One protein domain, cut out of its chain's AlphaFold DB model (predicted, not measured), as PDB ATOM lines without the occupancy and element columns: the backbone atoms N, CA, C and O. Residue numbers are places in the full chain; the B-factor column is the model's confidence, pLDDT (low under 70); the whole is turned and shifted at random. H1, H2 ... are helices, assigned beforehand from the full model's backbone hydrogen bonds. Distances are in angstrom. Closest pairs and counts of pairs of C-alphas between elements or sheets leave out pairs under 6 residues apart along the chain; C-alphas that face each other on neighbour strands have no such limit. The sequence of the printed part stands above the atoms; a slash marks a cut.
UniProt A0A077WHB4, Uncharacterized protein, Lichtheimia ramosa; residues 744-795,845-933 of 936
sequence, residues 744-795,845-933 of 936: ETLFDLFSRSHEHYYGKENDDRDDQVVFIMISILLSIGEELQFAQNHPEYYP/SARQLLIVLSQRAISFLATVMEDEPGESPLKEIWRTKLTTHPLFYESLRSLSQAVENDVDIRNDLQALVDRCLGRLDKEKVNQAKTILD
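This is residues 744 to 795 and 845 to 933 of the 936 residues of an uncharacterized protein of Lichtheimia ramosa (UniProt A0A077WHB4). Look for an up-and-down bundle of five helices, H2, H3, H5, H6 and H7, each running against the one before it: H2, H3, H6 and H5 stand round a ring, and H7 packs on H5. H4 crosses one end of this bundle, near the start of H2 and the end of H3, and H1 packs on H4 there. The printed part has 141 residues with seven named helices, which follow along the chain in the order H1, H2, H3, H4, H5, H6, H7, and no named strand; the class is all helix. It is compact, with a radius of gyration of the C-alphas of 15.9 A and spans of 49 by 34 by 26 A.

Start with H1, residues 744 to 757, and H4, residues 873 to 884: they touch about perpendicular, at 75 degrees, with C-alphas 751 and 874 closest at 6.4 A. With residue 744 alone, H1 only just touches H3, residues 846 to 864, with 3 pairs of C-alphas within 8 A; the closest, of Glu 744 and Thr 863, are 6.3 A apart. Next comes H2, residues 763 to 789, apart from H1. H2 touches H3 at a shallow tilt of 32 degrees, opposite ways, closest at C-alphas 784 and 850, 6.1 A. H2 touches H4 at a steep tilt of 46 degrees, closest at C-alphas 770 and 882, 5.8 A. H2 touches H5, residues 886 to 898, the same way at 23 degrees, a shallow tilt; C-alphas 781 and 895 are closest at 4.5 A. H5 and H6, residues 903 to 918, form a helical hairpin at 19 degrees, closest at C-alphas 896 and 906, 6.5 A. H6 touches H3 at a shallow tilt of 32 degrees, only just short of steep, closest at C-alphas 862 and 912, 5.9 A. H7, residues 922 to 932, touches H5 at 38 degrees, only just steep, closest at C-alphas 893 and 932, 5.5 A. In H1 to H7 every O i to N i+4 pair is within hydrogen-bond range.

Find C-alpha 744 at (56.992, -29.479, -33.566), where H1 begins; it runs 20.5 A. H2 is the longest, 38.4 A from C-alpha 763 at (40.653, -45.674, -30.313); H3 spans 26.9 A and H6 22.4 A. H4, H5 and H7 are shorter; H7 ends at C-alpha 932, (32.429, -23.564, -43.408).

The C-alphas of Glu 792 and Gly 870, farthest apart, are 49.6 A from each other. Residues 796 to 844 are not printed; across this cut C-alphas 795 and 845 are 7.5 A apart. Of the links printed whole, none is long. Confidence is under 70 at residues 759 to 762, 795, 869 to 871 and 901; the printed part's mean pLDDT is 82.1.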
ATOM      1  N   GLU A 744      57.007 -28.329 -32.654       83.44
ATOM      2  CA  GLU A 744      56.992 -29.479 -33.566       83.44
ATOM      3  C   GLU A 744      57.767 -30.655 -32.967       83.44
ATOM      4  O   GLU A 744      57.245 -31.764 -32.856       83.44
ATOM      5  N   THR A 745      58.973 -30.377 -32.459       85.31
ATOM      6  CA  THR A 745      59.857 -31.373 -31.837       85.31
ATOM      7  C   THR A 745      59.245 -31.999 -30.584       85.31
ATOM      8  O   THR A 745      59.404 -33.198 -30.335       85.31
ATOM      9  N   LEU A 746      58.521 -31.195 -29.800       88.75
ATOM     10  CA  LEU A 746      57.857 -31.640 -28.581       88.75
ATOM     11  C   LEU A 746      56.627 -32.496 -28.897       88.75
ATOM     12  O   LEU A 746      56.408 -33.518 -28.245       88.75
ATOM     13  N   PHE A 747      55.851 -32.109 -29.909       88.94
ATOM     14  CA  PHE A 747      54.699 -32.878 -30.369       88.94
ATOM     15  C   PHE A 747      55.118 -34.239 -30.932       88.94
ATOM     16  O   PHE A 747      54.490 -35.262 -30.646       88.94
ATOM     17  N   ASP A 748      56.226 -34.270 -31.668       86.31
ATOM     18  CA  ASP A 748      56.847 -35.489 -32.178       86.31
ATOM     19  C   ASP A 748      57.235 -36.455 -31.058       86.31
ATOM     20  O   ASP A 748      56.922 -37.650 -31.103       86.31
ATOM     21  N   LEU A 749      57.892 -35.924 -30.026       88.44
ATOM     22  CA  LEU A 749      58.284 -36.695 -28.860       88.44
ATOM     23  C   LEU A 749      57.061 -37.243 -28.115       88.44
ATOM     24  O   LEU A 749      56.995 -38.441 -27.844       88.44
ATOM     25  N   PHE A 750      56.077 -36.385 -27.832       89.56
ATOM     26  CA  PHE A 750      54.851 -36.781 -27.145       89.56
ATOM     27  C   PHE A 750      54.114 -37.898 -27.894       89.56
ATOM     28  O   PHE A 750      53.723 -38.888 -27.280       89.56
ATOM     29  N   SER A 751      54.000 -37.787 -29.218       87.06
ATOM     30  CA  SER A 751      53.332 -38.784 -30.062       87.06
ATOM     31  C   SER A 751      54.027 -40.148 -30.002       87.06
ATOM     32  O   SER A 751      53.368 -41.175 -29.851       87.06
ATOM     33  N   ARG A 752      55.369 -40.174 -30.050       86.25
ATOM     34  CA  ARG A 752      56.158 -41.416 -29.934       86.25
ATOM     35  C   ARG A 752      56.017 -42.059 -28.557       86.25
ATOM     36  O   ARG A 752      55.858 -43.276 -28.463       86.25
ATOM     37  N   SER A 753      56.063 -41.256 -27.495       86.69
ATOM     38  CA  SER A 753      55.843 -41.738 -26.131       86.69
ATOM     39  C   SER A 753      54.426 -42.280 -25.950       86.69
ATOM     40  O   SER A 753      54.245 -43.343 -25.361       86.69
ATOM     41  N   HIS A 754      53.420 -41.607 -26.507       84.94
ATOM     42  CA  HIS A 754      52.033 -42.058 -26.453       84.94
ATOM     43  C   HIS A 754      51.843 -43.398 -27.183       84.94
ATOM     44  O   HIS A 754      51.268 -44.319 -26.605       84.94
ATOM     45  N   GLU A 755      52.410 -43.555 -28.387       82.81
ATOM     46  CA  GLU A 755      52.395 -44.812 -29.158       82.81
ATOM     47  C   GLU A 755      53.093 -45.973 -28.419       82.81
ATOM     48  O   GLU A 755      52.708 -47.135 -28.562       82.81
ATOM     49  N   HIS A 756      54.117 -45.682 -27.610       82.44
ATOM     50  CA  HIS A 756      54.832 -46.701 -26.841       82.44
ATOM     51  C   HIS A 756      53.983 -47.316 -25.715       82.44
ATOM     52  O   HIS A 756      54.039 -48.527 -25.497       82.44
ATOM     53  N   TYR A 757      53.208 -46.497 -24.997       77.25
ATOM     54  CA  TYR A 757      52.417 -46.936 -23.836       77.25
ATOM     55  C   TYR A 757      50.983 -47.339 -24.186       77.25
ATOM     56  O   TYR A 757      50.402 -48.221 -23.542       77.25
ATOM     57  N   TYR A 758      50.420 -46.719 -25.218       72.88
ATOM     58  CA  TYR A 758      49.108 -47.033 -25.754       72.88
ATOM     59  C   TYR A 758      49.306 -47.619 -27.149       72.88
ATOM     60  O   TYR A 758      49.646 -46.916 -28.094       72.88
ATOM     61  N   GLY A 759      49.148 -48.940 -27.266       62.44
ATOM     62  CA  GLY A 759      49.279 -49.624 -28.551       62.44
ATOM     63  C   GLY A 759      48.302 -49.087 -29.605       62.44
ATOM     64  O   GLY A 759      47.325 -48.417 -29.278       62.44
ATOM     65  N   LYS A 760      48.529 -49.454 -30.873       59.38
ATOM     66  CA  LYS A 760      47.810 -48.973 -32.076       59.38
ATOM     67  C   LYS A 760      46.277 -49.168 -32.107       59.38
ATOM     68  O   LYS A 760      45.665 -48.834 -33.113       59.38
ATOM     69  N   GLU A 761      45.663 -49.731 -31.069       55.91
ATOM     70  CA  GLU A 761      44.236 -50.104 -31.030       55.91
ATOM     71  C   GLU A 761      43.411 -49.314 -29.993       55.91
ATOM     72  O   GLU A 761      42.244 -49.631 -29.775       55.91
ATOM     73  N   ASN A 762      43.978 -48.294 -29.335       64.81
ATOM     74  CA  ASN A 762      43.305 -47.582 -28.240       64.81
ATOM     75  C   ASN A 762      42.480 -46.365 -28.727       64.81
ATOM     76  O   ASN A 762      42.747 -45.221 -28.355       64.81
ATOM     77  N   ASP A 763      41.470 -46.646 -29.559       70.38
ATOM     78  CA  ASP A 763      40.653 -45.674 -30.313       70.38
ATOM     79  C   ASP A 763      40.066 -44.547 -29.434       70.38
ATOM     80  O   ASP A 763      40.165 -43.371 -29.789       70.38
ATOM     81  N   ASP A 764      39.573 -44.895 -28.239       75.25
ATOM     82  CA  ASP A 764      38.927 -43.970 -27.293       75.25
ATOM     83  C   ASP A 764      39.864 -42.861 -26.772       75.25
ATOM     84  O   ASP A 764      39.433 -41.736 -26.512       75.25
ATOM     85  N   ARG A 765      41.161 -43.155 -26.586       75.75
ATOM     86  CA  ARG A 765      42.143 -42.169 -26.089       75.75
ATOM     87  C   ARG A 765      42.633 -41.254 -27.205       75.75
ATOM     88  O   ARG A 765      42.822 -40.062 -26.976       75.75
ATOM     89  N   ASP A 766      42.781 -41.793 -28.410       82.56
ATOM     90  CA  ASP A 766      43.059 -40.985 -29.597       82.56
ATOM     91  C   ASP A 766      41.903 -40.016 -29.876       82.56
ATOM     92  O   ASP A 766      42.134 -38.848 -30.193       82.56
ATOM     93  N   ASP A 767      40.662 -40.471 -29.682       83.69
ATOM     94  CA  ASP A 767      39.476 -39.615 -29.747       83.69
ATOM     95  C   ASP A 767      39.477 -38.551 -28.646       83.69
ATOM     96  O   ASP A 767      39.119 -37.407 -28.918       83.69
ATOM     97  N   GLN A 768      39.933 -38.875 -27.430       85.00
ATOM     98  CA  GLN A 768      40.076 -37.898 -26.346       85.00
ATOM     99  C   GLN A 768      41.073 -36.783 -26.706       85.00
ATOM    100  O   GLN A 768      40.748 -35.607 -26.549       85.00
ATOM    101  N   VAL A 769      42.258 -37.123 -27.228       86.69
ATOM    102  CA  VAL A 769      43.278 -36.138 -27.645       86.69
ATOM    103  C   VAL A 769      42.734 -35.214 -28.738       86.69
ATOM    104  O   VAL A 769      42.837 -33.989 -28.628       86.69
ATOM    105  N   VAL A 770      42.095 -35.786 -29.763       88.62
ATOM    106  CA  VAL A 770      41.463 -35.028 -30.856       88.62
ATOM    107  C   VAL A 770      40.319 -34.158 -30.332       88.62
ATOM    108  O   VAL A 770      40.206 -32.989 -30.703       88.62
ATOM    109  N   PHE A 771      39.494 -34.686 -29.428       89.38
ATOM    110  CA  PHE A 771      38.402 -33.943 -28.810       89.38
ATOM    111  C   PHE A 771      38.909 -32.742 -28.009       89.38
ATOM    112  O   PHE A 771      38.297 -31.682 -28.066       89.38
ATOM    113  N   ILE A 772      40.039 -32.858 -27.311       88.81
ATOM    114  CA  ILE A 772      40.629 -31.743 -26.554       88.81
ATOM    115  C   ILE A 772      41.120 -30.646 -27.491       88.81
ATOM    116  O   ILE A 772      40.852 -29.473 -27.227       88.81
ATOM    117  N   MET A 773      41.751 -31.007 -28.615       90.81
ATOM    118  CA  MET A 773      42.122 -30.027 -29.642       90.81
ATOM    119  C   MET A 773      40.894 -29.244 -30.120       90.81
ATOM    120  O   MET A 773      40.919 -28.015 -30.184       90.81
ATOM    121  N   ILE A 774      39.797 -29.950 -30.406       90.38
ATOM    122  CA  ILE A 774      38.528 -29.344 -30.829       90.38
ATOM    123  C   ILE A 774      37.933 -28.483 -29.705       90.38
ATOM    124  O   ILE A 774      37.541 -27.348 -29.951       90.38
ATOM    125  N   SER A 775      37.908 -28.982 -28.468       89.94
ATOM    126  CA  SER A 775      37.360 -28.283 -27.302       89.94
ATOM    127  C   SER A 775      38.082 -26.963 -27.040       89.94
ATOM    128  O   SER A 775      37.423 -25.960 -26.787       89.94
ATOM    129  N   ILE A 776      39.414 -26.933 -27.142       90.00
ATOM    130  CA  ILE A 776      40.202 -25.705 -26.980       90.00
ATOM    131  C   ILE A 776      39.813 -24.677 -28.054       90.00
ATOM    132  O   ILE A 776      39.595 -23.507 -27.738       90.00
ATOM    133  N   LEU A 777      39.689 -25.102 -29.317       89.81
ATOM    134  CA  LEU A 777      39.308 -24.217 -30.424       89.81
ATOM    135  C   LEU A 777      37.879 -23.692 -30.290       89.81
ATOM    136  O   LEU A 777      37.655 -22.507 -30.532       89.81
ATOM    137  N   LEU A 778      36.930 -24.549 -29.896       88.19
ATOM    138  CA  LEU A 778      35.549 -24.150 -29.618       88.19
ATOM    139  C   LEU A 778      35.512 -23.113 -28.502       88.19
ATOM    140  O   LEU A 778      34.974 -22.031 -28.714       88.19
ATOM    141  N   SER A 779      36.149 -23.393 -27.363       87.69
ATOM    142  CA  SER A 779      36.167 -22.484 -26.216       87.69
ATOM    143  C   SER A 779      36.769 -21.121 -26.577       87.69
ATOM    144  O   SER A 779      36.203 -20.087 -26.220       87.69
ATOM    145  N   ILE A 780      37.879 -21.088 -27.333       88.38
ATOM    146  CA  ILE A 780      38.482 -19.831 -27.808       88.38
ATOM    147  C   ILE A 780      37.552 -19.115 -28.796       88.38
ATOM    148  O   ILE A 780      37.352 -17.907 -28.670       88.38
ATOM    149  N   GLY A 781      36.985 -19.833 -29.769       84.25
ATOM    150  CA  GLY A 781      36.128 -19.264 -30.809       84.25
ATOM    151  C   GLY A 781      34.820 -18.689 -30.263       84.25
ATOM    152  O   GLY A 781      34.475 -17.549 -30.575       84.25
ATOM    153  N   GLU A 782      34.123 -19.440 -29.409       85.44
ATOM    154  CA  GLU A 782      32.887 -19.010 -28.745       85.44
ATOM    155  C   GLU A 782      33.133 -17.793 -27.853       85.44
ATOM    156  O   GLU A 782      32.385 -16.812 -27.908       85.44
ATOM    157  N   GLU A 783      34.207 -17.815 -27.057       86.69
ATOM    158  CA  GLU A 783      34.526 -16.696 -26.182       86.69
ATOM    159  C   GLU A 783      34.970 -15.457 -26.970       86.69
ATOM    160  O   GLU A 783      34.575 -14.342 -26.631       86.69
ATOM    161  N   LEU A 784      35.739 -15.618 -28.050       84.12
ATOM    162  CA  LEU A 784      36.155 -14.501 -28.898       84.12
ATOM    163  C   LEU A 784      34.954 -13.862 -29.608       84.12
ATOM    164  O   LEU A 784      34.842 -12.633 -29.635       84.12
ATOM    165  N   GLN A 785      34.015 -14.674 -30.104       81.94
ATOM    166  CA  GLN A 785      32.763 -14.191 -30.685       81.94
ATOM    167  C   GLN A 785      31.894 -13.480 -29.635       81.94
ATOM    168  O   GLN A 785      31.331 -12.413 -29.902       81.94
ATOM    169  N   PHE A 786      31.821 -14.022 -28.418       83.06
ATOM    170  CA  PHE A 786      31.130 -13.385 -27.301       83.06
ATOM    171  C   PHE A 786      31.784 -12.050 -26.918       83.06
ATOM    172  O   PHE A 786      31.090 -11.042 -26.810       83.06
ATOM    173  N   ALA A 787      33.110 -11.993 -26.793       81.31
ATOM    174  CA  ALA A 787      33.860 -10.777 -26.478       81.31
ATOM    175  C   ALA A 787      33.730  -9.693 -27.565       81.31
ATOM    176  O   ALA A 787      33.764  -8.502 -27.251       81.31
ATOM    177  N   GLN A 788      33.558 -10.087 -28.832       78.31
ATOM    178  CA  GLN A 788      33.292  -9.174 -29.944       78.31
ATOM    179  C   GLN A 788      31.878  -8.579 -29.884       78.31
ATOM    180  O   GLN A 788      31.713  -7.380 -30.117       78.31
ATOM    181  N   ASN A 789      30.875  -9.394 -29.553       79.25
ATOM    182  CA  ASN A 789      29.470  -8.978 -29.501       79.25
ATOM    183  C   ASN A 789      29.086  -8.285 -28.182       79.25
ATOM    184  O   ASN A 789      28.168  -7.466 -28.164       79.25
ATOM    185  N   HIS A 790      29.798  -8.598 -27.097       79.06
ATOM    186  CA  HIS A 790      29.499  -8.181 -25.725       79.06
ATOM    187  C   HIS A 790      30.741  -7.670 -24.966       79.06
ATOM    188  O   HIS A 790      31.061  -8.157 -23.874       79.06
ATOM    189  N   PRO A 791      31.470  -6.665 -25.494       72.88
ATOM    190  CA  PRO A 791      32.700  -6.162 -24.878       72.88
ATOM    191  C   PRO A 791      32.494  -5.573 -23.469       72.88
ATOM    192  O   PRO A 791      33.446  -5.439 -22.705       72.88
ATOM    193  N   GLU A 792      31.263  -5.213 -23.097       73.19
ATOM    194  CA  GLU A 792      30.890  -4.689 -21.781       73.19
ATOM    195  C   GLU A 792      30.995  -5.695 -20.625       73.19
ATOM    196  O   GLU A 792      31.021  -5.272 -19.466       73.19
ATOM    197  N   TYR A 793      31.068  -6.996 -20.919       74.75
ATOM    198  CA  TYR A 793      31.191  -8.050 -19.906       74.75
ATOM    199  C   TYR A 793      32.631  -8.262 -19.427       74.75
ATOM    200  O   TYR A 793      32.834  -8.870 -18.375       74.75
ATOM    201  N   TYR A 794      33.616  -7.706 -20.140       75.12
ATOM    202  CA  TYR A 794      35.026  -7.794 -19.775       75.12
ATOM    203  C   TYR A 794      35.534  -6.503 -19.115       75.12
ATOM    204  O   TYR A 794      35.077  -5.400 -19.443       75.12
ATOM    205  N   PRO A 795      36.500  -6.599 -18.180       69.31
ATOM    206  CA  PRO A 795      37.146  -5.427 -17.605       69.31
ATOM    207  C   PRO A 795      37.775  -4.572 -18.712       69.31
ATOM    208  O   PRO A 795      38.569  -5.061 -19.515       69.31
ATOM    209  N   SER A 845      43.369  -6.299 -22.976       81.81
ATOM    210  CA  SER A 845      41.952  -6.583 -23.233       81.81
ATOM    211  C   SER A 845      41.722  -8.079 -23.466       81.81
ATOM    212  O   SER A 845      42.562  -8.749 -24.065       81.81
ATOM    213  N   ALA A 846      40.558  -8.600 -23.063       82.19
ATOM    214  CA  ALA A 846      40.194 -10.007 -23.279       82.19
ATOM    215  C   ALA A 846      40.309 -10.426 -24.754       82.19
ATOM    216  O   ALA A 846      40.846 -11.484 -25.063       82.19
ATOM    217  N   ARG A 847      39.906  -9.539 -25.676       82.38
ATOM    218  CA  ARG A 847      40.043  -9.760 -27.120       82.38
ATOM    219  C   ARG A 847      41.500  -9.951 -27.549       82.38
ATOM    220  O   ARG A 847      41.775 -10.873 -28.300       82.38
ATOM    221  N   GLN A 848      42.427  -9.114 -27.075       84.25
ATOM    222  CA  GLN A 848      43.857  -9.267 -27.393       84.25
ATOM    223  C   GLN A 848      44.406 -10.607 -26.892       84.25
ATOM    224  O   GLN A 848      45.144 -11.270 -27.609       84.25
ATOM    225  N   LEU A 849      44.023 -11.026 -25.685       86.25
ATOM    226  CA  LEU A 849      44.464 -12.302 -25.123       86.25
ATOM    227  C   LEU A 849      43.914 -13.497 -25.914       86.25
ATOM    228  O   LEU A 849      44.666 -14.414 -26.227       86.25
ATOM    229  N   LEU A 850      42.633 -13.467 -26.290       87.19
ATOM    230  CA  LEU A 850      42.003 -14.509 -27.110       87.19
ATOM    231  C   LEU A 850      42.597 -14.581 -28.526       87.19
ATOM    232  O   LEU A 850      42.762 -15.675 -29.059       87.19
ATOM    233  N   ILE A 851      42.980 -13.443 -29.113       86.38
ATOM    234  CA  ILE A 851      43.728 -13.375 -30.382       86.38
ATOM    235  C   ILE A 851      45.085 -14.084 -30.246       86.38
ATOM    236  O   ILE A 851      45.424 -14.914 -31.087       86.38
ATOM    237  N   VAL A 852      45.825 -13.844 -29.156       87.69
ATOM    238  CA  VAL A 852      47.105 -14.528 -28.885       87.69
ATOM    239  C   VAL A 852      46.915 -16.039 -28.716       87.69
ATOM    240  O   VAL A 852      47.688 -16.817 -29.274       87.69
ATOM    241  N   LEU A 853      45.883 -16.480 -27.986       89.25
ATOM    242  CA  LEU A 853      45.576 -17.912 -27.862       89.25
ATOM    243  C   LEU A 853      45.193 -18.530 -29.215       89.25
ATOM    244  O   LEU A 853      45.620 -19.642 -29.516       89.25
ATOM    245  N   SER A 854      44.454 -17.792 -30.049       88.75
ATOM    246  CA  SER A 854      44.077 -18.223 -31.403       88.75
ATOM    247  C   SER A 854      45.305 -18.416 -32.292       88.75
ATOM    248  O   SER A 854      45.422 -19.445 -32.949       88.75
ATOM    249  N   GLN A 855      46.253 -17.472 -32.275       87.81
ATOM    250  CA  GLN A 855      47.513 -17.573 -33.024       87.81
ATOM    251  C   GLN A 855      48.319 -18.812 -32.635       87.81
ATOM    252  O   GLN A 855      48.794 -19.541 -33.507       87.81
ATOM    253  N   ARG A 856      48.444 -19.081 -31.328       89.12
ATOM    254  CA  ARG A 856      49.156 -20.263 -30.815       89.12
ATOM    255  C   ARG A 856      48.476 -21.559 -31.251       89.12
ATOM    256  O   ARG A 856      49.143 -22.442 -31.787       89.12
ATOM    257  N   ALA A 857      47.150 -21.628 -31.119       90.50
ATOM    258  CA  ALA A 857      46.383 -22.807 -31.503       90.50
ATOM    259  C   ALA A 857      46.448 -23.066 -33.017       90.50
ATOM    260  O   ALA A 857      46.628 -24.207 -33.435       90.50
ATOM    261  N   ILE A 858      46.357 -22.021 -33.847       88.81
ATOM    262  CA  ILE A 858      46.477 -22.136 -35.308       88.81
ATOM    263  C   ILE A 858      47.887 -22.574 -35.707       88.81
ATOM    264  O   ILE A 858      48.020 -23.461 -36.544       88.81
ATOM    265  N   SER A 859      48.926 -22.020 -35.075       88.00
ATOM    266  CA  SER A 859      50.320 -22.421 -35.326       88.00
ATOM    267  C   SER A 859      50.554 -23.896 -34.973       88.00
ATOM    268  O   SER A 859      51.150 -24.636 -35.759       88.00
ATOM    269  N   PHE A 860      50.003 -24.359 -33.842       90.44
ATOM    270  CA  PHE A 860      50.018 -25.780 -33.477       90.44
ATOM    271  C   PHE A 860      49.333 -26.637 -34.532       90.44
ATOM    272  O   PHE A 860      49.902 -27.613 -35.006       90.44
ATOM    273  N   LEU A 861      48.118 -26.276 -34.938       90.06
ATOM    274  CA  LEU A 861      47.377 -27.057 -35.922       90.06
ATOM    275  C   LEU A 861      48.056 -27.061 -37.288       90.06
ATOM    276  O   LEU A 861      48.045 -28.088 -37.954       90.06
ATOM    277  N   ALA A 862      48.668 -25.950 -37.702       87.06
ATOM    278  CA  ALA A 862      49.452 -25.895 -38.928       87.06
ATOM    279  C   ALA A 862      50.588 -26.923 -38.890       87.06
ATOM    280  O   ALA A 862      50.718 -27.683 -39.847       87.06
ATOM    281  N   THR A 863      51.292 -27.017 -37.755       85.00
ATOM    282  CA  THR A 863      52.319 -28.039 -37.488       85.00
ATOM    283  C   THR A 863      51.735 -29.452 -37.559       85.00
ATOM    284  O   THR A 863      52.271 -30.320 -38.239       85.00
ATOM    285  N   VAL A 864      50.596 -29.700 -36.898       86.56
ATOM    286  CA  VAL A 864      49.917 -31.009 -36.942       86.56
ATOM    287  C   VAL A 864      49.565 -31.398 -38.377       86.56
ATOM    288  O   VAL A 864      49.562 -32.583 -38.688       86.56
ATOM    289  N   MET A 865      49.273 -30.434 -39.255       86.56
ATOM    290  CA  MET A 865      48.860 -30.663 -40.643       86.56
ATOM    291  C   MET A 865      50.016 -30.778 -41.651       86.56
ATOM    292  O   MET A 865      49.736 -30.992 -42.836       86.56
ATOM    293  N   GLU A 866      51.278 -30.639 -41.241       82.88
ATOM    294  CA  GLU A 866      52.441 -30.776 -42.132       82.88
ATOM    295  C   GLU A 866      52.866 -32.235 -42.325       82.88
ATOM    296  O   GLU A 866      52.907 -33.009 -41.378       82.88
ATOM    297  N   ASP A 867      53.154 -32.624 -43.573       72.25
ATOM    298  CA  ASP A 867      53.651 -33.968 -43.890       72.25
ATOM    299  C   ASP A 867      55.171 -34.022 -43.713       72.25
ATOM    300  O   ASP A 867      55.914 -33.496 -44.548       72.25
ATOM    301  N   GLU A 868      55.643 -34.708 -42.669       71.25
ATOM    302  CA  GLU A 868      57.076 -34.893 -42.439       71.25
ATOM    303  C   GLU A 868      57.573 -36.295 -42.847       71.25
ATOM    304  O   GLU A 868      56.971 -37.324 -42.514       71.25
ATOM    305  N   PRO A 869      58.711 -36.396 -43.558       62.28
ATOM    306  CA  PRO A 869      59.300 -37.684 -43.894       62.28
ATOM    307  C   PRO A 869      59.828 -38.392 -42.633       62.28
ATOM    308  O   PRO A 869      60.833 -37.986 -42.058       62.28
ATOM    309  N   GLY A 870      59.187 -39.502 -42.247       63.81
ATOM    310  CA  GLY A 870      59.545 -40.285 -41.050       63.81
ATOM    311  C   GLY A 870      58.644 -40.049 -39.832       63.81
ATOM    312  O   GLY A 870      58.997 -40.462 -38.728       63.81
ATOM    313  N   GLU A 871      57.497 -39.402 -40.036       69.12
ATOM    314  CA  GLU A 871      56.521 -39.076 -38.999       69.12
ATOM    315  C   GLU A 871      55.925 -40.312 -38.282       69.12
ATOM    316  O   GLU A 871      55.797 -41.395 -38.864       69.12
ATOM    317  N   SER A 872      55.553 -40.162 -36.999       70.56
ATOM    318  CA  SER A 872      54.864 -41.225 -36.245       70.56
ATOM    319  C   SER A 872      53.491 -41.522 -36.871       70.56
ATOM    320  O   SER A 872      52.723 -40.592 -37.129       70.56
ATOM    321  N   PRO A 873      53.121 -42.804 -37.055       78.12
ATOM    322  CA  PRO A 873      51.811 -43.183 -37.586       78.12
ATOM    323  C   PRO A 873      50.648 -42.683 -36.716       78.12
ATOM    324  O   PRO A 873      49.544 -42.510 -37.228       78.12
ATOM    325  N   LEU A 874      50.882 -42.413 -35.428       81.94
ATOM    326  CA  LEU A 874      49.872 -41.865 -34.527       81.94
ATOM    327  C   LEU A 874      49.492 -40.419 -34.882       81.94
ATOM    328  O   LEU A 874      48.321 -40.056 -34.803       81.94
ATOM    329  N   LYS A 875      50.450 -39.610 -35.353       84.00
ATOM    330  CA  LYS A 875      50.185 -38.233 -35.803       84.00
ATOM    331  C   LYS A 875      49.271 -38.237 -37.023       84.00
ATOM    332  O   LYS A 875      48.324 -37.462 -37.066       84.00
ATOM    333  N   GLU A 876      49.476 -39.173 -37.951       84.25
ATOM    334  CA  GLU A 876      48.584 -39.357 -39.103       84.25
ATOM    335  C   GLU A 876      47.180 -39.817 -38.677       84.25
ATOM    336  O   GLU A 876      46.185 -39.349 -39.235       84.25
ATOM    337  N   ILE A 877      47.071 -40.676 -37.654       86.31
ATOM    338  CA  ILE A 877      45.777 -41.077 -37.077       86.31
ATOM    339  C   ILE A 877      45.063 -39.863 -36.475       86.31
ATOM    340  O   ILE A 877      43.926 -39.586 -36.857       86.31
ATOM    341  N   TRP A 878      45.712 -39.107 -35.584       88.00
ATOM    342  CA  TRP A 878      45.121 -37.913 -34.971       88.00
ATOM    343  C   TRP A 878      44.761 -36.856 -36.014       88.00
ATOM    344  O   TRP A 878      43.670 -36.298 -35.965       88.00
ATOM    345  N   ARG A 879      45.620 -36.636 -37.011       88.81
ATOM    346  CA  ARG A 879      45.369 -35.732 -38.139       88.81
ATOM    347  C   ARG A 879      44.158 -36.165 -38.962       88.81
ATOM    348  O   ARG A 879      43.297 -35.342 -39.271       88.81
ATOM    349  N   THR A 880      44.056 -37.450 -39.294       86.75
ATOM    350  CA  THR A 880      42.921 -38.006 -40.047       86.75
ATOM    351  C   THR A 880      41.631 -37.906 -39.238       86.75
ATOM    352  O   THR A 880      40.604 -37.466 -39.753       86.75
ATOM    353  N   LYS A 881      41.667 -38.263 -37.952       88.56
ATOM    354  CA  LYS A 881      40.519 -38.136 -37.048       88.56
ATOM    355  C   LYS A 881      40.073 -36.684 -36.918       88.56
ATOM    356  O   LYS A 881      38.899 -36.398 -37.114       88.56
ATOM    357  N   LEU A 882      41.004 -35.759 -36.697       88.75
ATOM    358  CA  LEU A 882      40.723 -34.331 -36.579       88.75
ATOM    359  C   LEU A 882      40.115 -33.756 -37.867       88.75
ATOM    360  O   LEU A 882      39.061 -33.127 -37.820       88.75
ATOM    361  N   THR A 883      40.726 -34.023 -39.027       87.50
ATOM    362  CA  THR A 883      40.231 -33.538 -40.332       87.50
ATOM    363  C   THR A 883      38.916 -34.180 -40.757       87.50
ATOM    364  O   THR A 883      38.180 -33.591 -41.536       87.50
ATOM    365  N   THR A 884      38.571 -35.366 -40.259       85.81
ATOM    366  CA  THR A 884      37.281 -36.005 -40.562       85.81
ATOM    367  C   THR A 884      36.186 -35.683 -39.546       85.81
ATOM    368  O   THR A 884      35.025 -36.010 -39.803       85.81
ATOM    369  N   HIS A 885      36.515 -35.016 -38.434       88.00
ATOM    370  CA  HIS A 885      35.569 -34.685 -37.375       88.00
ATOM    371  C   HIS A 885      34.757 -33.416 -37.712       88.00
ATOM    372  O   HIS A 885      35.332 -32.335 -37.840       88.00
ATOM    373  N   PRO A 886      33.410 -33.466 -37.784       83.81
ATOM    374  CA  PRO A 886      32.597 -32.302 -38.163       83.81
ATOM    375  C   PRO A 886      32.766 -31.084 -37.240       83.81
ATOM    376  O   PRO A 886      32.911 -29.964 -37.728       83.81
ATOM    377  N   LEU A 887      32.827 -31.305 -35.917       85.69
ATOM    378  CA  LEU A 887      33.005 -30.225 -34.928       85.69
ATOM    379  C   LEU A 887      34.309 -29.433 -35.123       85.69
ATOM    380  O   LEU A 887      34.376 -28.266 -34.742       85.69
ATOM    381  N   PHE A 888      35.337 -30.021 -35.742       88.25
ATOM    382  CA  PHE A 888      36.572 -29.301 -36.046       88.25
ATOM    383  C   PHE A 888      36.309 -28.142 -37.021       88.25
ATOM    384  O   PHE A 888      36.732 -27.016 -36.773       88.25
ATOM    385  N   TYR A 889      35.523 -28.377 -38.076       86.62
ATOM    386  CA  TYR A 889      35.149 -27.335 -39.037       86.62
ATOM    387  C   TYR A 889      34.182 -26.300 -38.452       86.62
ATOM    388  O   TYR A 889      34.263 -25.129 -38.823       86.62
ATOM    389  N   GLU A 890      33.318 -26.689 -37.508       83.44
ATOM    390  CA  GLU A 890      32.505 -25.731 -36.742       83.44
ATOM    391  C   GLU A 890      33.389 -24.806 -35.896       83.44
ATOM    392  O   GLU A 890      33.202 -23.591 -35.901       83.44
ATOM    393  N   SER A 891      34.419 -25.362 -35.252       84.19
ATOM    394  CA  SER A 891      35.393 -24.598 -34.461       84.19
ATOM    395  C   SER A 891      36.166 -23.601 -35.325       84.19
ATOM    396  O   SER A 891      36.261 -22.420 -34.987       84.19
ATOM    397  N   LEU A 892      36.677 -24.058 -36.476       86.00
ATOM    398  CA  LEU A 892      37.397 -23.216 -37.436       86.00
ATOM    399  C   LEU A 892      36.500 -22.116 -38.015       86.00
ATOM    400  O   LEU A 892      36.958 -20.988 -38.197       86.00
ATOM    401  N   ARG A 893      35.215 -22.403 -38.256       83.44
ATOM    402  CA  ARG A 893      34.234 -21.389 -38.659       83.44
ATOM    403  C   ARG A 893      34.049 -20.331 -37.574       83.44
ATOM    404  O   ARG A 893      34.130 -19.146 -37.890       83.44
ATOM    405  N   SER A 894      33.804 -20.735 -36.328       81.25
ATOM    406  CA  SER A 894      33.612 -19.804 -35.207       81.25
ATOM    407  C   SER A 894      34.832 -18.897 -35.015       81.25
ATOM    408  O   SER A 894      34.685 -17.681 -34.899       81.25
ATOM    409  N   LEU A 895      36.043 -19.455 -35.109       82.56
ATOM    410  CA  LEU A 895      37.297 -18.691 -35.130       82.56
ATOM    411  C   LEU A 895      37.387 -17.745 -36.339       82.56
ATOM    412  O   LEU A 895      37.680 -16.564 -36.170       82.56
ATOM    413  N   SER A 896      37.069 -18.209 -37.551       81.69
ATOM    414  CA  SER A 896      37.097 -17.368 -38.758       81.69
ATOM    415  C   SER A 896      36.133 -16.183 -38.678       81.69
ATOM    416  O   SER A 896      36.436 -15.121 -39.221       81.69
ATOM    417  N   GLN A 897      34.978 -16.359 -38.032       77.50
ATOM    418  CA  GLN A 897      34.002 -15.294 -37.781       77.50
ATOM    419  C   GLN A 897      34.533 -14.269 -36.785       77.50
ATOM    420  O   GLN A 897      34.445 -13.062 -37.003       77.50
ATOM    421  N   ALA A 898      35.095 -14.765 -35.691       73.12
ATOM    422  CA  ALA A 898      35.526 -13.946 -34.574       73.12
ATOM    423  C   ALA A 898      36.822 -13.155 -34.869       73.12
ATOM    424  O   ALA A 898      37.097 -12.125 -34.247       73.12
ATOM    425  N   VAL A 899      37.604 -13.599 -35.860       78.06
ATOM    426  CA  VAL A 899      38.881 -12.989 -36.263       78.06
ATOM    427  C   VAL A 899      38.789 -12.251 -37.613       78.06
ATOM    428  O   VAL A 899      39.796 -11.826 -38.163       78.06
ATOM    429  N   GLU A 900      37.587 -12.003 -38.151       70.06
ATOM    430  CA  GLU A 900      37.384 -11.434 -39.502       70.06
ATOM    431  C   GLU A 900      38.161 -10.124 -39.778       70.06
ATOM    432  O   GLU A 900      38.533  -9.839 -40.920       70.06
ATOM    433  N   ASN A 901      38.427  -9.349 -38.722       69.00
ATOM    434  CA  ASN A 901      39.111  -8.056 -38.772       69.00
ATOM    435  C   ASN A 901      40.642  -8.125 -38.585       69.00
ATOM    436  O   ASN A 901      41.290  -7.085 -38.690       69.00
ATOM    437  N   ASP A 902      41.214  -9.292 -38.277       78.19
ATOM    438  CA  ASP A 902      42.657  -9.490 -38.085       78.19
ATOM    439  C   ASP A 902      43.227 -10.259 -39.289       78.19
ATOM    440  O   ASP A 902      42.993 -11.457 -39.463       78.19
ATOM    441  N   VAL A 903      43.889  -9.528 -40.191       75.88
ATOM    442  CA  VAL A 903      44.259 -10.028 -41.528       75.88
ATOM    443  C   VAL A 903      45.263 -11.178 -41.446       75.88
ATOM    444  O   VAL A 903      45.157 -12.122 -42.227       75.88
ATOM    445  N   ASP A 904      46.194 -11.126 -40.494       75.00
ATOM    446  CA  ASP A 904      47.277 -12.104 -40.383       75.00
ATOM    447  C   ASP A 904      46.727 -13.472 -39.959       75.00
ATOM    448  O   ASP A 904      46.890 -14.463 -40.671       75.00
ATOM    449  N   ILE A 905      45.934 -13.508 -38.884       80.81
ATOM    450  CA  ILE A 905      45.321 -14.751 -38.392       80.81
ATOM    451  C   ILE A 905      44.332 -15.320 -39.407       80.81
ATOM    452  O   ILE A 905      44.226 -16.536 -39.559       80.81
ATOM    453  N   ARG A 906      43.598 -14.460 -40.121       82.50
ATOM    454  CA  ARG A 906      42.666 -14.902 -41.161       82.50
ATOM    455  C   ARG A 906      43.391 -15.620 -42.299       82.50
ATOM    456  O   ARG A 906      42.880 -16.626 -42.787       82.50
ATOM    457  N   ASN A 907      44.554 -15.121 -42.715       82.50
ATOM    458  CA  ASN A 907      45.362 -15.760 -43.753       82.50
ATOM    459  C   ASN A 907      45.912 -17.111 -43.275       82.50
ATOM    460  O   ASN A 907      45.801 -18.095 -44.006       82.50
ATOM    461  N   ASP A 908      46.426 -17.176 -42.042       83.00
ATOM    462  CA  ASP A 908      46.937 -18.417 -41.447       83.00
ATOM    463  C   ASP A 908      45.828 -19.466 -41.288       83.00
ATOM    464  O   ASP A 908      45.998 -20.637 -41.637       83.00
ATOM    465  N   LEU A 909      44.647 -19.038 -40.834       85.06
ATOM    466  CA  LEU A 909      43.469 -19.888 -40.700       85.06
ATOM    467  C   LEU A 909      42.965 -20.382 -42.063       85.06
ATOM    468  O   LEU A 909      42.624 -21.555 -42.192       85.06
ATOM    469  N   GLN A 910      42.935 -19.522 -43.086       84.44
ATOM    470  CA  GLN A 910      42.542 -19.925 -44.438       84.44
ATOM    471  C   GLN A 910      43.530 -20.943 -45.019       84.44
ATOM    472  O   GLN A 910      43.105 -21.956 -45.571       84.44
ATOM    473  N   ALA A 911      44.835 -20.724 -44.837       85.06
ATOM    474  CA  ALA A 911      45.859 -21.675 -45.254       85.06
ATOM    475  C   ALA A 911      45.707 -23.026 -44.535       85.06
ATOM    476  O   ALA A 911      45.824 -24.077 -45.169       85.06
ATOM    477  N   LEU A 912      45.399 -23.016 -43.232       86.81
ATOM    478  CA  LEU A 912      45.100 -24.222 -42.462       86.81
ATOM    479  C   LEU A 912      43.856 -24.946 -43.001       86.81
ATOM    480  O   LEU A 912      43.896 -26.155 -43.221       86.81
ATOM    481  N   VAL A 913      42.764 -24.220 -43.258       86.12
ATOM    482  CA  VAL A 913      41.526 -24.772 -43.834       86.12
ATOM    483  C   VAL A 913      41.791 -25.406 -45.199       86.12
ATOM    484  O   VAL A 913      41.352 -26.532 -45.438       86.12
ATOM    485  N   ASP A 914      42.538 -24.732 -46.073       84.56
ATOM    486  CA  ASP A 914      42.874 -25.241 -47.404       84.56
ATOM    487  C   ASP A 914      43.711 -26.530 -47.318       84.56
ATOM    488  O   ASP A 914      43.424 -27.492 -48.039       84.56
ATOM    489  N   ARG A 915      44.681 -26.601 -46.388       85.00
ATOM    490  CA  ARG A 915      45.444 -27.834 -46.099       85.00
ATOM    491  C   ARG A 915      44.526 -28.964 -45.624       85.00
ATOM    492  O   ARG A 915      44.619 -30.075 -46.139       85.00
ATOM    493  N   CYS A 916      43.617 -28.688 -44.688       86.19
ATOM    494  CA  CYS A 916      42.675 -29.679 -44.160       86.19
ATOM    495  C   CYS A 916      41.720 -30.205 -45.243       86.19
ATOM    496  O   CYS A 916      41.499 -31.409 -45.346       86.19
ATOM    497  N   LEU A 917      41.161 -29.321 -46.077       86.12
ATOM    498  CA  LEU A 917      40.264 -29.703 -47.175       86.12
ATOM    499  C   LEU A 917      40.990 -30.503 -48.263       86.12
ATOM    500  O   LEU A 917      40.390 -31.403 -48.849       86.12
ATOM    501  N   GLY A 918      42.268 -30.209 -48.516       82.25
ATOM    502  CA  GLY A 918      43.100 -30.950 -49.466       82.25
ATOM    503  C   GLY A 918      43.284 -32.433 -49.121       82.25
ATOM    504  O   GLY A 918      43.588 -33.221 -50.014       82.25
ATOM    505  N   ARG A 919      43.061 -32.822 -47.856       80.31
ATOM    506  CA  ARG A 919      43.204 -34.203 -47.360       80.31
ATOM    507  C   ARG A 919      41.908 -35.017 -47.348       80.31
ATOM    508  O   ARG A 919      41.945 -36.216 -47.092       80.31
ATOM    509  N   LEU A 920      40.761 -34.392 -47.602       84.75
ATOM    510  CA  LEU A 920      39.466 -35.064 -47.561       84.75
ATOM    511  C   LEU A 920      39.040 -35.604 -48.931       84.75
ATOM    512  O   LEU A 920      39.262 -34.991 -49.975       84.75
ATOM    513  N   ASP A 921      38.305 -36.716 -48.917       82.50
ATOM    514  CA  ASP A 921      37.585 -37.192 -50.098       82.50
ATOM    515  C   ASP A 921      36.484 -36.205 -50.512       82.50
ATOM    516  O   ASP A 921      35.879 -35.535 -49.674       82.50
ATOM    517  N   LYS A 922      36.150 -36.160 -51.811       78.62
ATOM    518  CA  LYS A 922      35.190 -35.193 -52.393       78.62
ATOM    519  C   LYS A 922      33.866 -35.062 -51.631       78.62
ATOM    520  O   LYS A 922      33.325 -33.963 -51.545       78.62
ATOM    521  N   GLU A 923      33.329 -36.160 -51.104       77.44
ATOM    522  CA  GLU A 923      32.076 -36.154 -50.342       77.44
ATOM    523  C   GLU A 923      32.230 -35.442 -48.988       77.44
ATOM    524  O   GLU A 923      31.415 -34.584 -48.644       77.44
ATOM    525  N   LYS A 924      33.324 -35.712 -48.269       79.88
ATOM    526  CA  LYS A 924      33.651 -35.052 -46.998       79.88
ATOM    527  C   LYS A 924      34.086 -33.600 -47.201       79.88
ATOM    528  O   LYS A 924      33.735 -32.759 -46.383       79.88
ATOM    529  N   VAL A 925      34.753 -33.272 -48.314       80.69
ATOM    530  CA  VAL A 925      35.044 -31.877 -48.702       80.69
ATOM    531  C   VAL A 925      33.754 -31.078 -48.848       80.69
ATOM    532  O   VAL A 925      33.677 -29.956 -48.361       80.69
ATOM    533  N   ASN A 926      32.726 -31.641 -49.492       77.94
ATOM    534  CA  ASN A 926      31.441 -30.959 -49.640       77.94
ATOM    535  C   ASN A 926      30.744 -30.762 -48.287       77.94
ATOM    536  O   ASN A 926      30.190 -29.693 -48.047       77.94
ATOM    537  N   GLN A 927      30.808 -31.748 -47.388       79.44
ATOM    538  CA  GLN A 927      30.272 -31.620 -46.026       79.44
ATOM    539  C   GLN A 927      31.021 -30.550 -45.218       79.44
ATOM    540  O   GLN A 927      30.389 -29.648 -44.677       79.44
ATOM    541  N   ALA A 928      32.356 -30.582 -45.207       80.12
ATOM    542  CA  ALA A 928      33.191 -29.593 -44.529       80.12
ATOM    543  C   ALA A 928      32.986 -28.176 -45.094       80.12
ATOM    544  O   ALA A 928      32.817 -27.231 -44.330       80.12
ATOM    545  N   LYS A 929      32.908 -28.022 -46.425       80.75
ATOM    546  CA  LYS A 929      32.571 -26.742 -47.071       80.75
ATOM    547  C   LYS A 929      31.173 -26.259 -46.712       80.75
ATOM    548  O   LYS A 929      31.014 -25.078 -46.471       80.75
ATOM    549  N   THR A 930      30.190 -27.153 -46.600       80.62
ATOM    550  CA  THR A 930      28.835 -26.779 -46.155       80.62
ATOM    551  C   THR A 930      28.844 -26.254 -44.716       80.62
ATOM    552  O   THR A 930      28.112 -25.321 -44.400       80.62
ATOM    553  N   ILE A 931      29.689 -26.820 -43.848       81.25
ATOM    554  CA  ILE A 931      29.870 -26.329 -42.476       81.25
ATOM    555  C   ILE A 931      30.583 -24.971 -42.483       81.25
ATOM    556  O   ILE A 931      30.155 -24.082 -41.755       81.25
ATOM    557  N   LEU A 932      31.624 -24.791 -43.307       80.00
ATOM    558  CA  LEU A 932      32.429 -23.564 -43.408       80.00
ATOM    559  C   LEU A 932      31.733 -22.412 -44.167       80.00
ATOM    560  O   LEU A 932      32.038 -21.250 -43.901       80.00
ATOM    561  N   ASP A 933      30.823 -22.707 -45.100       70.25
ATOM    562  CA  ASP A 933      30.169 -21.712 -45.951       70.25
ATOM    563  C   ASP A 933      29.164 -20.857 -45.163       70.25
ATOM    564  O   ASP A 933      28.275 -21.323 -44.447       70.25
TER     565      ASP A 933